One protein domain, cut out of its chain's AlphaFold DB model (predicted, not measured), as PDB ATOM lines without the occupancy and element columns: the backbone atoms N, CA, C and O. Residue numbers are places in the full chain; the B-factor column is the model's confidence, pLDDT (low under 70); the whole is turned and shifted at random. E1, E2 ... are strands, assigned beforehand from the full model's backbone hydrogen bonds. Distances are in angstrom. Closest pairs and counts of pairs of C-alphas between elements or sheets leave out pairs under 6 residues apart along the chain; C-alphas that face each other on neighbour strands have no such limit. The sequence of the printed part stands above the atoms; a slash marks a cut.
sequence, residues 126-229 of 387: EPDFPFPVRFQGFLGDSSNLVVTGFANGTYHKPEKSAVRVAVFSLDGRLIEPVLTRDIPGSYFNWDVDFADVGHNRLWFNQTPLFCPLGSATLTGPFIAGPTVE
ATOM      1  N   GLU A 126      32.949 -29.630  15.986       52.62
ATOM      2  CA  GLU A 126      32.262 -30.069  17.191       52.62
ATOM      3  C   GLU A 126      32.506 -31.586  17.341       52.62
ATOM      4  O   GLU A 126      32.820 -32.263  16.352       52.62
ATOM      5  N   PRO A 127      32.356 -32.182  18.537       52.09
ATOM      6  CA  PRO A 127      32.368 -33.645  18.691       52.09
ATOM      7  C   PRO A 127      31.427 -34.395  17.716       52.09
ATOM      8  O   PRO A 127      31.544 -35.618  17.580       52.09
ATOM      9  N   ASP A 128      30.547 -33.668  17.020       51.84
ATOM     10  CA  ASP A 128      29.568 -34.130  16.048       51.84
ATOM     11  C   ASP A 128      30.024 -34.172  14.575       51.84
ATOM     12  O   ASP A 128      29.332 -34.835  13.804       51.84
ATOM     13  N   PHE A 129      31.166 -33.577  14.188       57.59
ATOM     14  CA  PHE A 129      31.718 -33.600  12.813       57.59
ATOM     15  C   PHE A 129      33.084 -34.318  12.729       57.59
ATOM     16  O   PHE A 129      34.126 -33.665  12.598       57.59
ATOM     17  N   PRO A 130      33.171 -35.659  12.795       58.38
ATOM     18  CA  PRO A 130      34.362 -36.345  12.308       58.38
ATOM     19  C   PRO A 130      34.624 -36.089  10.814       58.38
ATOM     20  O   PRO A 130      33.735 -35.840   9.998       58.38
ATOM     21  N   PHE A 131      35.903 -36.216  10.486       62.12
ATOM     22  CA  PHE A 131      36.483 -36.119   9.154       62.12
ATOM     23  C   PHE A 131      35.804 -37.018   8.096       62.12
ATOM     24  O   PHE A 131      35.430 -38.147   8.428       62.12
ATOM     25  N   PRO A 132      35.803 -36.596   6.809       67.62
ATOM     26  CA  PRO A 132      36.151 -35.262   6.286       67.62
ATOM     27  C   PRO A 132      35.032 -34.216   6.423       67.62
ATOM     28  O   PRO A 132      33.870 -34.519   6.192       67.62
ATOM     29  N   VAL A 133      35.407 -32.961   6.713       79.12
ATOM     30  CA  VAL A 133      34.521 -31.777   6.653       79.12
ATOM     31  C   VAL A 133      34.776 -31.028   5.341       79.12
ATOM     32  O   VAL A 133      35.935 -30.727   5.029       79.12
ATOM     33  N   ARG A 134      33.735 -30.769   4.543       83.56
ATOM     34  CA  ARG A 134      33.798 -30.209   3.177       83.56
ATOM     35  C   ARG A 134      32.898 -28.977   3.058       83.56
ATOM     36  O   ARG A 134      31.740 -29.025   3.463       83.56
ATOM     37  N   PHE A 135      33.412 -27.896   2.473       89.38
ATOM     38  CA  PHE A 135      32.563 -26.808   1.980       89.38
ATOM     39  C   PHE A 135      31.940 -27.238   0.655       89.38
ATOM     40  O   PHE A 135      32.661 -27.688  -0.229       89.38
ATOM     41  N   GLN A 136      30.621 -27.110   0.538       89.62
ATOM     42  CA  GLN A 136      29.879 -27.573  -0.635       89.62
ATOM     43  C   GLN A 136      29.409 -26.427  -1.546       89.62
ATOM     44  O   GLN A 136      29.009 -26.678  -2.675       89.62
ATOM     45  N   GLY A 137      29.460 -25.173  -1.080       93.12
ATOM     46  CA  GLY A 137      28.990 -23.996  -1.819       93.12
ATOM     47  C   GLY A 137      27.795 -23.307  -1.157       93.12
ATOM     48  O   GLY A 137      27.562 -23.453   0.047       93.12
ATOM     49  N   PHE A 138      27.046 -22.540  -1.948       94.88
ATOM     50  CA  PHE A 138      25.846 -21.823  -1.510       94.88
ATOM     51  C   PHE A 138      24.567 -22.651  -1.710       94.88
ATOM     52  O   PHE A 138      24.422 -23.362  -2.703       94.88
ATOM     53  N   LEU A 139      23.634 -22.569  -0.757       94.75
ATOM     54  CA  LEU A 139      22.368 -23.301  -0.784       94.75
ATOM     55  C   LEU A 139      21.365 -22.632  -1.730       94.75
ATOM     56  O   LEU A 139      20.780 -21.598  -1.392       94.75
ATOM     57  N   GLY A 140      21.101 -23.263  -2.871       91.38
ATOM     58  CA  GLY A 140      20.144 -22.783  -3.867       91.38
ATOM     59  C   GLY A 140      20.400 -21.336  -4.281       91.38
ATOM     60  O   GLY A 140      21.520 -20.956  -4.610       91.38
ATOM     61  N   ASP A 141      19.351 -20.518  -4.218       89.94
ATOM     62  CA  ASP A 141      19.407 -19.092  -4.570       89.94
ATOM     63  C   ASP A 141      19.748 -18.186  -3.374       89.94
ATOM     64  O   ASP A 141      19.688 -16.959  -3.484       89.94
ATOM     65  N   SER A 142      20.054 -18.779  -2.216       92.31
ATOM     66  CA  SER A 142      20.344 -18.048  -0.983       92.31
ATOM     67  C   SER A 142      21.834 -17.744  -0.826       92.31
ATOM     68  O   SER A 142      22.692 -18.422  -1.384       92.31
ATOM     69  N   SER A 143      22.150 -16.778   0.035       92.81
ATOM     70  CA  SER A 143      23.524 -16.470   0.453       92.81
ATOM     71  C   SER A 143      23.984 -17.322   1.648       92.81
ATOM     72  O   SER A 143      24.832 -16.902   2.435       92.81
ATOM     73  N   ASN A 144      23.401 -18.512   1.822       95.12
ATOM     74  CA  ASN A 144      23.724 -19.408   2.927       95.12
ATOM     75  C   ASN A 144      24.749 -20.452   2.483       95.12
ATOM     76  O   ASN A 144      24.575 -21.106   1.459       95.12
ATOM     77  N   LEU A 145      25.795 -20.631   3.275       94.94
ATOM     78  CA  LEU A 145      26.920 -21.519   3.014       94.94
ATOM     79  C   LEU A 145      26.617 -22.910   3.565       94.94
ATOM     80  O   LEU A 145      26.205 -23.043   4.719       94.94
ATOM     81  N   VAL A 146      26.863 -23.948   2.772       93.31
ATOM     82  CA  VAL A 146      26.666 -25.338   3.188       93.31
ATOM     83  C   VAL A 146      28.002 -26.005   3.450       93.31
ATOM     84  O   VAL A 146      28.905 -26.006   2.610       93.31
ATOM     85  N   VAL A 147      28.097 -26.631   4.615       90.38
ATOM     86  CA  VAL A 147      29.218 -27.482   4.993       90.38
ATOM     87  C   VAL A 147      28.679 -28.852   5.358       90.38
ATOM     88  O   VAL A 147      27.713 -28.961   6.116       90.38
ATOM     89  N   THR A 148      29.307 -29.896   4.826       86.06
ATOM     90  CA  THR A 148      28.997 -31.273   5.208       86.06
ATOM     91  C   THR A 148      30.166 -31.922   5.921       86.06
ATOM     92  O   THR A 148      31.322 -31.525   5.776       86.06
ATOM     93  N   GLY A 149      29.859 -32.936   6.716       80.19
ATOM     94  CA  GLY A 149      30.842 -33.875   7.224       80.19
ATOM     95  C   GLY A 149      30.163 -35.146   7.697       80.19
ATOM     96  O   GLY A 149      28.961 -35.320   7.530       80.19
ATOM     97  N   PHE A 150      30.918 -36.047   8.303       72.81
ATOM     98  CA  PHE A 150      30.367 -37.310   8.781       72.81
ATOM     99  C   PHE A 150      29.855 -37.188  10.211       72.81
ATOM    100  O   PHE A 150      30.252 -36.282  10.932       72.81
ATOM    101  N   ALA A 151      29.004 -38.115  10.653       65.19
ATOM    102  CA  ALA A 151      28.637 -38.257  12.061       65.19
ATOM    103  C   ALA A 151      29.622 -39.171  12.824       65.19
ATOM    104  O   ALA A 151      30.069 -40.198  12.307       65.19
ATOM    105  N   ASN A 152      29.955 -38.824  14.074       56.09
ATOM    106  CA  ASN A 152      30.931 -39.549  14.908       56.09
ATOM    107  C   ASN A 152      30.631 -41.059  15.030       56.09
ATOM    108  O   ASN A 152      29.485 -41.467  15.194       56.09
ATOM    109  N   GLY A 153      31.666 -41.903  14.939       51.38
ATOM    110  CA  GLY A 153      31.559 -43.361  15.083       51.38
ATOM    111  C   GLY A 153      31.038 -44.136  13.864       51.38
ATOM    112  O   GLY A 153      31.031 -45.368  13.909       51.38
ATOM    113  N   THR A 154      30.655 -43.461  12.775       51.12
ATOM    114  CA  THR A 154      30.229 -44.116  11.520       51.12
ATOM    115  C   THR A 154      31.400 -44.545  10.636       51.12
ATOM    116  O   THR A 154      31.288 -45.546   9.937       51.12
ATOM    117  N   TYR A 155      32.573 -43.908  10.769       47.25
ATOM    118  CA  TYR A 155      33.798 -44.272  10.030       47.25
ATOM    119  C   TYR A 155      34.223 -45.744  10.218       47.25
ATOM    120  O   TYR A 155      34.868 -46.334   9.357       47.25
ATOM    121  N   HIS A 156      33.827 -46.362  11.334       49.00
ATOM    122  CA  HIS A 156      34.108 -47.767  11.641       49.00
ATOM    123  C   HIS A 156      32.845 -48.648  11.705       49.00
ATOM    124  O   HIS A 156      32.936 -49.806  12.109       49.00
ATOM    125  N   LYS A 157      31.664 -48.119  11.343       52.50
ATOM    126  CA  LYS A 157      30.369 -48.820  11.419       52.50
ATOM    127  C   LYS A 157      29.552 -48.597  10.132       52.50
ATOM    128  O   LYS A 157      28.715 -47.697  10.100       52.50
ATOM    129  N   PRO A 158      29.747 -49.439   9.099       48.94
ATOM    130  CA  PRO A 158      29.138 -49.273   7.771       48.94
ATOM    131  C   PRO A 158      27.605 -49.350   7.752       48.94
ATOM    132  O   PRO A 158      26.972 -48.888   6.816       48.94
ATOM    133  N   GLU A 159      26.983 -49.949   8.768       48.16
ATOM    134  CA  GLU A 159      25.540 -50.232   8.767       48.16
ATOM    135  C   GLU A 159      24.661 -48.991   9.009       48.16
ATOM    136  O   GLU A 159      23.444 -49.061   8.844       48.16
ATOM    137  N   LYS A 160      25.258 -47.852   9.392       53.84
ATOM    138  CA  LYS A 160      24.573 -46.565   9.596       53.84
ATOM    139  C   LYS A 160      25.506 -45.416   9.221       53.84
ATOM    140  O   LYS A 160      26.107 -44.804  10.093       53.84
ATOM    141  N   SER A 161      25.654 -45.144   7.931       63.31
ATOM    142  CA  SER A 161      26.364 -43.948   7.469       63.31
ATOM    143  C   SER A 161      25.443 -42.742   7.632       63.31
ATOM    144  O   SER A 161      24.309 -42.771   7.155       63.31
ATOM    145  N   ALA A 162      25.900 -41.702   8.326       73.81
ATOM    146  CA  ALA A 162      25.109 -40.497   8.519       73.81
ATOM    147  C   ALA A 162      25.935 -39.244   8.230       73.81
ATOM    148  O   ALA A 162      27.081 -39.124   8.671       73.81
ATOM    149  N   VAL A 163      25.326 -38.321   7.492       78.88
ATOM    150  CA  VAL A 163      25.927 -37.059   7.057       78.88
ATOM    151  C   VAL A 163      25.444 -35.947   7.954       78.88
ATOM    152  O   VAL A 163      24.254 -35.824   8.236       78.88
ATOM    153  N   ARG A 164      26.373 -35.122   8.401       82.94
ATOM    154  CA  ARG A 164      26.114 -33.886   9.118       82.94
ATOM    155  C   ARG A 164      26.083 -32.750   8.116       82.94
ATOM    156  O   ARG A 164      27.015 -32.602   7.335       82.94
ATOM    157  N   VAL A 165      25.031 -31.947   8.160       87.19
ATOM    158  CA  VAL A 165      24.865 -30.764   7.318       87.19
ATOM    159  C   VAL A 165      24.744 -29.555   8.235       87.19
ATOM    160  O   VAL A 165      23.855 -29.506   9.087       87.19
ATOM    161  N   ALA A 166      25.638 -28.587   8.067       89.44
ATOM    162  CA  ALA A 166      25.549 -27.275   8.693       89.44
ATOM    163  C   ALA A 166      25.304 -26.210   7.626       89.44
ATOM    164  O   ALA A 166      25.921 -26.224   6.558       89.44
ATOM    165  N   VAL A 167      24.407 -25.280   7.944       92.88
ATOM    166  CA  VAL A 167      24.084 -24.133   7.099       92.88
ATOM    167  C   VAL A 167      24.478 -22.871   7.849       92.88
ATOM    168  O   VAL A 167      23.934 -22.583   8.915       92.88
ATOM    169  N   PHE A 168      25.429 -22.128   7.298       94.06
ATOM    170  CA  PHE A 168      25.933 -20.886   7.871       94.06
ATOM    171  C   PHE A 168      25.439 -19.690   7.066       94.06
ATOM    172  O   PHE A 168      25.305 -19.746   5.848       94.06
ATOM    173  N   SER A 169      25.190 -18.584   7.748       95.25
ATOM    174  CA  SER A 169      25.023 -17.283   7.101       95.25
ATOM    175  C   SER A 169      26.387 -16.682   6.735       95.25
ATOM    176  O   SER A 169      27.429 -17.166   7.183       95.25
ATOM    177  N   LEU A 170      26.393 -15.608   5.936       95.56
ATOM    178  CA  LEU A 170      27.622 -14.925   5.495       95.56
ATOM    179  C   LEU A 170      28.501 -14.427   6.657       95.56
ATOM    180  O   LEU A 170      29.719 -14.342   6.519       95.56
ATOM    181  N   ASP A 171      27.897 -14.112   7.807       94.00
ATOM    182  CA  ASP A 171      28.607 -13.678   9.014       94.00
ATOM    183  C   ASP A 171      29.071 -14.844   9.904       94.00
ATOM    184  O   ASP A 171      29.579 -14.621  10.999       94.00
ATOM    185  N   GLY A 172      28.937 -16.090   9.446       90.50
ATOM    186  CA  GLY A 172      29.408 -17.281  10.149       90.50
ATOM    187  C   GLY A 172      28.496 -17.792  11.259       90.50
ATOM    188  O   GLY A 172      28.842 -18.768  11.925       90.50
ATOM    189  N   ARG A 173      27.309 -17.202  11.461       92.25
ATOM    190  CA  ARG A 173      26.310 -17.784  12.367       92.25
ATOM    191  C   ARG A 173      25.632 -18.987  11.729       92.25
ATOM    192  O   ARG A 173      25.170 -18.911  10.587       92.25
ATOM    193  N   LEU A 174      25.524 -20.066  12.500       90.62
ATOM    194  CA  LEU A 174      24.732 -21.239  12.155       90.62
ATOM    195  C   LEU A 174      23.242 -20.851  12.087       90.62
ATOM    196  O   LEU A 174      22.710 -20.279  13.038       90.62
ATOM    197  N   ILE A 175      22.587 -21.129  10.958       88.50
ATOM    198  CA  ILE A 175      21.188 -20.738  10.700       88.50
ATOM    199  C   ILE A 175      20.213 -21.712  11.364       88.50
ATOM    200  O   ILE A 175      19.195 -21.299  11.914       88.50
ATOM    201  N   GLU A 176      20.547 -23.002  11.345       79.12
ATOM    202  CA  GLU A 176      19.755 -24.083  11.929       79.12
ATOM    203  C   GLU A 176      20.672 -25.069  12.658       79.12
ATOM    204  O   GLU A 176      21.828 -25.220  12.256       79.12
ATOM    205  N   PRO A 177      20.188 -25.775  13.699       82.56
ATOM    206  CA  PRO A 177      20.961 -26.833  14.339       82.56
ATOM    207  C   PRO A 177      21.523 -27.822  13.316       82.56
ATOM    208  O   PRO A 177      20.854 -28.159  12.340       82.56
ATOM    209  N   VAL A 178      22.739 -28.308  13.570       83.56
ATOM    210  CA  VAL A 178      23.413 -29.268  12.691       83.56
ATOM    211  C   VAL A 178      22.507 -30.469  12.453       83.56
ATOM    212  O   VAL A 178      22.156 -31.214  13.373       83.56
ATOM    213  N   LEU A 179      22.145 -30.672  11.194       82.69
ATOM    214  CA  LEU A 179      21.249 -31.735  10.788       82.69
ATOM    215  C   LEU A 179      22.048 -33.014  10.594       82.69
ATOM    216  O   LEU A 179      23.064 -33.000   9.907       82.69
ATOM    217  N   THR A 180      21.588 -34.132  11.150       81.50
ATOM    218  CA  THR A 180      22.100 -35.453  10.771       81.50
ATOM    219  C   THR A 180      21.122 -36.171   9.859       81.50
ATOM    220  O   THR A 180      19.946 -36.338  10.181       81.50
ATOM    221  N   ARG A 181      21.638 -36.575   8.701       77.25
ATOM    222  CA  ARG A 181      20.967 -37.344   7.665       77.25
ATOM    223  C   ARG A 181      21.444 -38.775   7.730       77.25
ATOM    224  O   ARG A 181      22.566 -39.060   7.329       77.25
ATOM    225  N   ASP A 182      20.586 -39.665   8.204       74.94
ATOM    226  CA  ASP A 182      20.827 -41.094   8.060       74.94
ATOM    227  C   ASP A 182      20.711 -41.458   6.576       74.94
ATOM    228  O   ASP A 182      19.662 -41.255   5.963       74.94
ATOM    229  N   ILE A 183      21.796 -41.966   5.991       69.56
ATOM    230  CA  ILE A 183      21.797 -42.462   4.618       69.56
ATOM    231  C   ILE A 183      21.349 -43.925   4.660       69.56
ATOM    232  O   ILE A 183      22.046 -44.758   5.253       69.56
ATOM    233  N   PRO A 184      20.209 -44.278   4.037       61.56
ATOM    234  CA  PRO A 184      19.733 -45.649   4.023       61.56
ATOM    235  C   PRO A 184      20.734 -46.546   3.302       61.56
ATOM    236  O   PRO A 184      20.910 -46.441   2.092       61.56
ATOM    237  N   GLY A 185      21.368 -47.436   4.067       54.50
ATOM    238  CA  GLY A 185      22.164 -48.519   3.529       54.50
ATOM    239  C   GLY A 185      23.279 -48.034   2.600       54.50
ATOM    240  O   GLY A 185      23.170 -48.210   1.395       54.50
ATOM    241  N   SER A 186      24.350 -47.462   3.143       53.78
ATOM    242  CA  SER A 186      25.533 -47.049   2.379       53.78
ATOM    243  C   SER A 186      26.774 -47.747   2.930       53.78
ATOM    244  O   SER A 186      27.049 -47.654   4.125       53.78
ATOM    245  N   TYR A 187      27.514 -48.446   2.066       51.06
ATOM    246  CA  TYR A 187      28.818 -49.024   2.395       51.06
ATOM    247  C   TYR A 187      29.917 -48.040   1.981       51.06
ATOM    248  O   TYR A 187      29.875 -47.486   0.883       51.06
ATOM    249  N   PHE A 188      30.889 -47.824   2.868       49.69
ATOM    250  CA  PHE A 188      31.959 -46.838   2.703       49.69
ATOM    251  C   PHE A 188      32.789 -47.090   1.432       49.69
ATOM    252  O   PHE A 188      33.546 -48.055   1.365       49.69
ATOM    253  N   ASN A 189      32.704 -46.163   0.480       44.59
ATOM    254  CA  ASN A 189      33.842 -45.728  -0.322       44.59
ATOM    255  C   ASN A 189      33.997 -44.225  -0.071       44.59
ATOM    256  O   ASN A 189      33.022 -43.536   0.215       44.59
ATOM    257  N   TRP A 190      35.236 -43.754  -0.067       41.84
ATOM    258  CA  TRP A 190      35.732 -42.600   0.692       41.84
ATOM    259  C   TRP A 190      35.238 -41.200   0.254       41.84
ATOM    260  O   TRP A 190      35.752 -40.195   0.743       41.84
ATOM    261  N   ASP A 191      34.193 -41.136  -0.573       46.78
ATOM    262  CA  ASP A 191      33.594 -39.922  -1.138       46.78
ATOM    263  C   ASP A 191      32.100 -39.856  -0.844       46.78
ATOM    264  O   ASP A 191      31.234 -39.962  -1.709       46.78
ATOM    265  N   VAL A 192      31.791 -39.712   0.438       42.19
ATOM    266  CA  VAL A 192      30.438 -39.378   0.865       42.19
ATOM    267  C   VAL A 192      30.206 -37.908   0.525       42.19
ATOM    268  O   VAL A 192      31.014 -37.042   0.868       42.19
ATOM    269  N   ASP A 193      29.093 -37.687  -0.169       52.75
ATOM    270  CA  ASP A 193      28.399 -36.421  -0.415       52.75
ATOM    271  C   ASP A 193      28.718 -35.722  -1.728       52.75
ATOM    272  O   ASP A 193      29.391 -34.690  -1.779       52.75
ATOM    273  N   PHE A 194      28.067 -36.203  -2.789       72.75
ATOM    274  CA  PHE A 194      27.732 -35.344  -3.916       72.75
ATOM    275  C   PHE A 194      26.592 -34.424  -3.469       72.75
ATOM    276  O   PHE A 194      25.412 -34.695  -3.698       72.75
ATOM    277  N   ALA A 195      26.936 -33.378  -2.724       85.19
ATOM    278  CA  ALA A 195      25.982 -32.348  -2.361       85.19
ATOM    279  C   ALA A 195      25.755 -31.452  -3.582       85.19
ATOM    280  O   ALA A 195      26.603 -30.660  -3.982       85.19
ATOM    281  N   ASP A 196      24.581 -31.582  -4.174       90.19
ATOM    282  CA  ASP A 196      24.040 -30.646  -5.142       90.19
ATOM    283  C   ASP A 196      23.379 -29.494  -4.375       90.19
ATOM    284  O   ASP A 196      22.159 -29.435  -4.189       90.19
ATOM    285  N   VAL A 197      24.217 -28.608  -3.827       91.56
ATOM    286  CA  VAL A 197      23.757 -27.484  -2.996       91.56
ATOM    287  C   VAL A 197      22.885 -26.507  -3.777       91.56
ATOM    288  O   VAL A 197      21.937 -25.968  -3.206       91.56
ATOM    289  N   GLY A 198      23.137 -26.352  -5.081       90.88
ATOM    290  CA  GLY A 198      22.348 -25.506  -5.977       90.88
ATOM    291  C   GLY A 198      20.896 -25.971  -6.112       90.88
ATOM    292  O   GLY A 198      20.006 -25.147  -6.307       90.88
ATOM    293  N   HIS A 199      20.628 -27.265  -5.918       92.81
ATOM    294  CA  HIS A 199      19.274 -27.830  -5.973       92.81
ATOM    295  C   HIS A 199      18.840 -28.500  -4.659       92.81
ATOM    296  O   HIS A 199      17.902 -29.300  -4.653       92.81
ATOM    297  N   ASN A 200      19.499 -28.166  -3.541       93.62
ATOM    298  CA  ASN A 200      19.236 -28.712  -2.205       93.62
ATOM    299  C   ASN A 200      19.143 -30.251  -2.186       93.62
ATOM    300  O   ASN A 200      18.208 -30.823  -1.619       93.62
ATOM    301  N   ARG A 201      20.093 -30.946  -2.816       91.81
ATOM    302  CA  ARG A 201      20.038 -32.401  -2.990       91.81
ATOM    303  C   ARG A 201      21.332 -33.071  -2.527       91.81
ATOM    304  O   ARG A 201      22.429 -32.607  -2.796       91.81
ATOM    305  N   LEU A 202      21.189 -34.170  -1.801       88.25
ATOM    306  CA  LEU A 202      22.254 -35.060  -1.366       88.25
ATOM    307  C   LEU A 202      22.128 -36.370  -2.136       88.25
ATOM    308  O   LEU A 202      21.081 -37.015  -2.067       88.25
ATOM    309  N   TRP A 203      23.182 -36.767  -2.840       86.62
ATOM    310  CA  TRP A 203      23.233 -38.049  -3.540       86.62
ATOM    311  C   TRP A 203      24.015 -39.094  -2.748       86.62
ATOM    312  O   TRP A 203      24.995 -38.773  -2.076       86.62
ATOM    313  N   PHE A 204      23.596 -40.354  -2.854       79.88
ATOM    314  CA  PHE A 204      24.186 -41.467  -2.119       79.88
ATOM    315  C   PHE A 204      23.987 -42.806  -2.837       79.88
ATOM    316  O   PHE A 204      22.952 -43.066  -3.451       79.88
ATOM    317  N   ASN A 205      24.974 -43.692  -2.715       76.56
ATOM    318  CA  ASN A 205      24.889 -45.058  -3.232       76.56
ATOM    319  C   ASN A 205      23.954 -45.911  -2.368       76.56
ATOM    320  O   ASN A 205      24.070 -45.905  -1.140       76.56
ATOM    321  N   GLN A 206      23.067 -46.682  -3.003       71.31
ATOM    322  CA  GLN A 206      22.167 -47.599  -2.305       71.31
ATOM    323  C   GLN A 206      22.792 -49.002  -2.145       71.31
ATOM    324  O   GLN A 206      23.333 -49.589  -3.084       71.31
ATOM    325  N   THR A 207      22.724 -49.567  -0.937       63.50
ATOM    326  CA  THR A 207      23.138 -50.954  -0.622       63.50
ATOM    327  C   THR A 207      22.074 -51.987  -0.995       63.50
ATOM    328  O   THR A 207      20.891 -51.656  -1.097       63.50
ATOM    329  N   PRO A 208      22.469 -53.270  -1.160       56.97
ATOM    330  CA  PRO A 208      23.826 -53.837  -1.029       56.97
ATOM    331  C   PRO A 208      24.676 -53.765  -2.303       56.97
ATOM    332  O   PRO A 208      25.805 -54.244  -2.302       56.97
ATOM    333  N   LEU A 209      24.151 -53.197  -3.390       60.06
ATOM    334  CA  LEU A 209      24.738 -53.331  -4.725       60.06
ATOM    335  C   LEU A 209      25.493 -52.090  -5.226       60.06
ATOM    336  O   LEU A 209      25.888 -52.098  -6.391       60.06
ATOM    337  N   PHE A 210      25.676 -51.054  -4.391       65.38
ATOM    338  CA  PHE A 210      26.248 -49.724  -4.710       65.38
ATOM    339  C   PHE A 210      25.508 -48.936  -5.806       65.38
ATOM    340  O   PHE A 210      25.737 -47.745  -5.982       65.38
ATOM    341  N   CYS A 211      24.565 -49.590  -6.476       73.25
ATOM    342  CA  CYS A 211      23.630 -49.053  -7.436       73.25
ATOM    343  C   CYS A 211      22.230 -49.593  -7.090       73.25
ATOM    344  O   CYS A 211      22.104 -50.781  -6.761       73.25
ATOM    345  N   PRO A 212      21.182 -48.774  -7.224       79.88
ATOM    346  CA  PRO A 212      21.190 -47.488  -7.921       79.88
ATOM    347  C   PRO A 212      21.733 -46.323  -7.067       79.88
ATOM    348  O   PRO A 212      21.869 -46.438  -5.849       79.88
ATOM    349  N   LEU A 213      22.082 -45.207  -7.715       85.31
ATOM    350  CA  LEU A 213      22.460 -43.964  -7.030       85.31
ATOM    351  C   LEU A 213      21.176 -43.206  -6.681       85.31
ATOM    352  O   LEU A 213      20.467 -42.754  -7.576       85.31
ATOM    353  N   GLY A 214      20.860 -43.089  -5.394       85.69
ATOM    354  CA  GLY A 214      19.688 -42.364  -4.912       85.69
ATOM    355  C   GLY A 214      20.003 -40.914  -4.567       85.69
ATOM    356  O   GLY A 214      21.164 -40.535  -4.399       85.69
ATOM    357  N   SER A 215      18.959 -40.107  -4.398       89.00
ATOM    358  CA  SER A 215      19.092 -38.777  -3.811       89.00
ATOM    359  C   SER A 215      17.945 -38.422  -2.876       89.00
ATOM    360  O   SER A 215      16.871 -39.022  -2.913       89.00
ATOM    361  N   ALA A 216      18.186 -37.442  -2.015       89.06
ATOM    362  CA  ALA A 216      17.183 -36.840  -1.151       89.06
ATOM    363  C   ALA A 216      17.521 -35.370  -0.891       89.06
ATOM    364  O   ALA A 216      18.612 -34.909  -1.210       89.06
ATOM    365  N   THR A 217      16.606 -34.622  -0.295       91.12
ATOM    366  CA  THR A 217      16.848 -33.236   0.135       91.12
ATOM    367  C   THR A 217      18.023 -33.114   1.109       91.12
ATOM    368  O   THR A 217      18.046 -33.776   2.153       91.12
ATOM    369  N   LEU A 218      18.957 -32.209   0.816       88.81
ATOM    370  CA  LEU A 218      20.147 -31.966   1.635       88.81
ATOM    371  C   LEU A 218      19.769 -31.356   2.998       88.81
ATOM    372  O   LEU A 218      20.091 -31.931   4.038       88.81
ATOM    373  N   THR A 219      18.976 -30.283   3.008       89.19
ATOM    374  CA  THR A 219      18.451 -29.604   4.212       89.19
ATOM    375  C   THR A 219      16.924 -29.756   4.340       89.19
ATOM    376  O   THR A 219      16.258 -30.188   3.399       89.19
ATOM    377  N   GLY A 220      16.352 -29.475   5.520       87.81
ATOM    378  CA  GLY A 220      14.897 -29.537   5.763       87.81
ATOM    379  C   GLY A 220      14.307 -30.950   5.970       87.81
ATOM    380  O   GLY A 220      15.015 -31.868   6.392       87.81
ATOM    381  N   PRO A 221      13.003 -31.177   5.721       87.94
ATOM    382  CA  PRO A 221      12.386 -32.512   5.782       87.94
ATOM    383  C   PRO A 221      12.985 -33.470   4.747       87.94
ATOM    384  O   PRO A 221      13.320 -33.027   3.660       87.94
ATOM    385  N   PHE A 222      13.096 -34.768   5.055       86.62
ATOM    386  CA  PHE A 222      13.586 -35.767   4.095       86.62
ATOM    387  C   PHE A 222      12.554 -35.996   2.983       86.62
ATOM    388  O   PHE A 222      11.482 -36.548   3.233       86.62
ATOM    389  N   ILE A 223      12.892 -35.600   1.760       90.88
ATOM    390  CA  ILE A 223      12.102 -35.868   0.557       90.88
ATOM    391  C   ILE A 223      13.001 -36.615  -0.423       90.88
ATOM    392  O   ILE A 223      14.088 -36.140  -0.751       90.88
ATOM    393  N   ALA A 224      12.558 -37.793  -0.867       89.56
ATOM    394  CA  ALA A 224      13.274 -38.576  -1.866       89.56
ATOM    395  C   ALA A 224      13.329 -37.819  -3.204       89.56
ATOM    396  O   ALA A 224      12.327 -37.257  -3.650       89.56
ATOM    397  N   GLY A 225      14.508 -37.802  -3.814       90.38
ATOM    398  CA  GLY A 225      14.777 -37.200  -5.114       90.38
ATOM    399  C   GLY A 225      14.875 -38.244  -6.233       90.38
ATOM    400  O   GLY A 225      14.450 -39.389  -6.054       90.38
ATOM    401  N   PRO A 226      15.419 -37.864  -7.404       91.06
ATOM    402  CA  PRO A 226      15.663 -38.796  -8.499       91.06
ATOM    403  C   PRO A 226      16.685 -39.882  -8.134       91.06
ATOM    404  O   PRO A 226      17.542 -39.698  -7.265       91.06
ATOM    405  N   THR A 227      16.609 -40.990  -8.869       89.19
ATOM    406  CA  THR A 227      17.484 -42.158  -8.744       89.19
ATOM    407  C   THR A 227      18.094 -42.481 -10.109       89.19
ATOM    408  O   THR A 227      17.410 -42.381 -11.126       89.19
ATOM    409  N   VAL A 228      19.367 -42.878 -10.143       88.94
ATOM    410  CA  VAL A 228      20.052 -43.366 -11.349       88.94
ATOM    411  C   VAL A 228      20.219 -44.877 -11.255       88.94
ATOM    412  O   VAL A 228      20.973 -45.386 -10.423       88.94
ATOM    413  N   GLU A 229      19.510 -45.591 -12.124       87.62
ATOM    414  CA  GLU A 229      19.496 -47.051 -12.152       87.62
ATOM    415  C   GLU A 229      20.825 -47.654 -12.619       87.62
ATOM    416  O   GLU A 229      21.517 -47.095 -13.467       87.62
TER     417      GLU A 229
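This is residues 126 to 229 of the 387 residues of an uncharacterized protein of Acidobacteria bacterium (UniProt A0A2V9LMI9). With little regular structure, this is a small sandwich: the strongly twisted sheet E1-E2-E3-E4 and the smaller sheet E5-E6-E7 face each other, and residues 218 to 229 fold back past E7. The printed part has 104 residues, no named helix and seven strands, E1 to E7 along the chain; it is all strand, with 37 residues in named elements, both sheets antiparallel. It is compact, with a radius of gyration of the C-alphas of 13.3 A and spans of 42 by 30 by 21 A.

E1, residues 134 to 138, begins at C-alpha 134 (33.798, -30.209, 3.177). E2 is 145 to 150, E3 161 to 168 and 23.1 A long, E4 179 to 183, E5 194 to 196, E6 201 to 205. E7, 213 to 217, ends at C-alpha 217 (16.848, -33.236, 0.135).

Each sheet is a meander, each strand the antiparallel neighbour of the one before. In the hairpin E2 and E3, N 147 and O 166 are 2.9 A apart; in E6 and E7, also a hairpin, N 202 and O 216 are 2.7 A apart. Between the sheets, the closest C-alphas of E1 and E5 are those of Gln 136 and Ala 195, 6.4 A.

The farthest C-alphas, Asp 171 and Leu 209, are 42.1 A apart. The printed part has no cut and no long link; pLDDT is under 70 in 33 residues, among them 183 to 193.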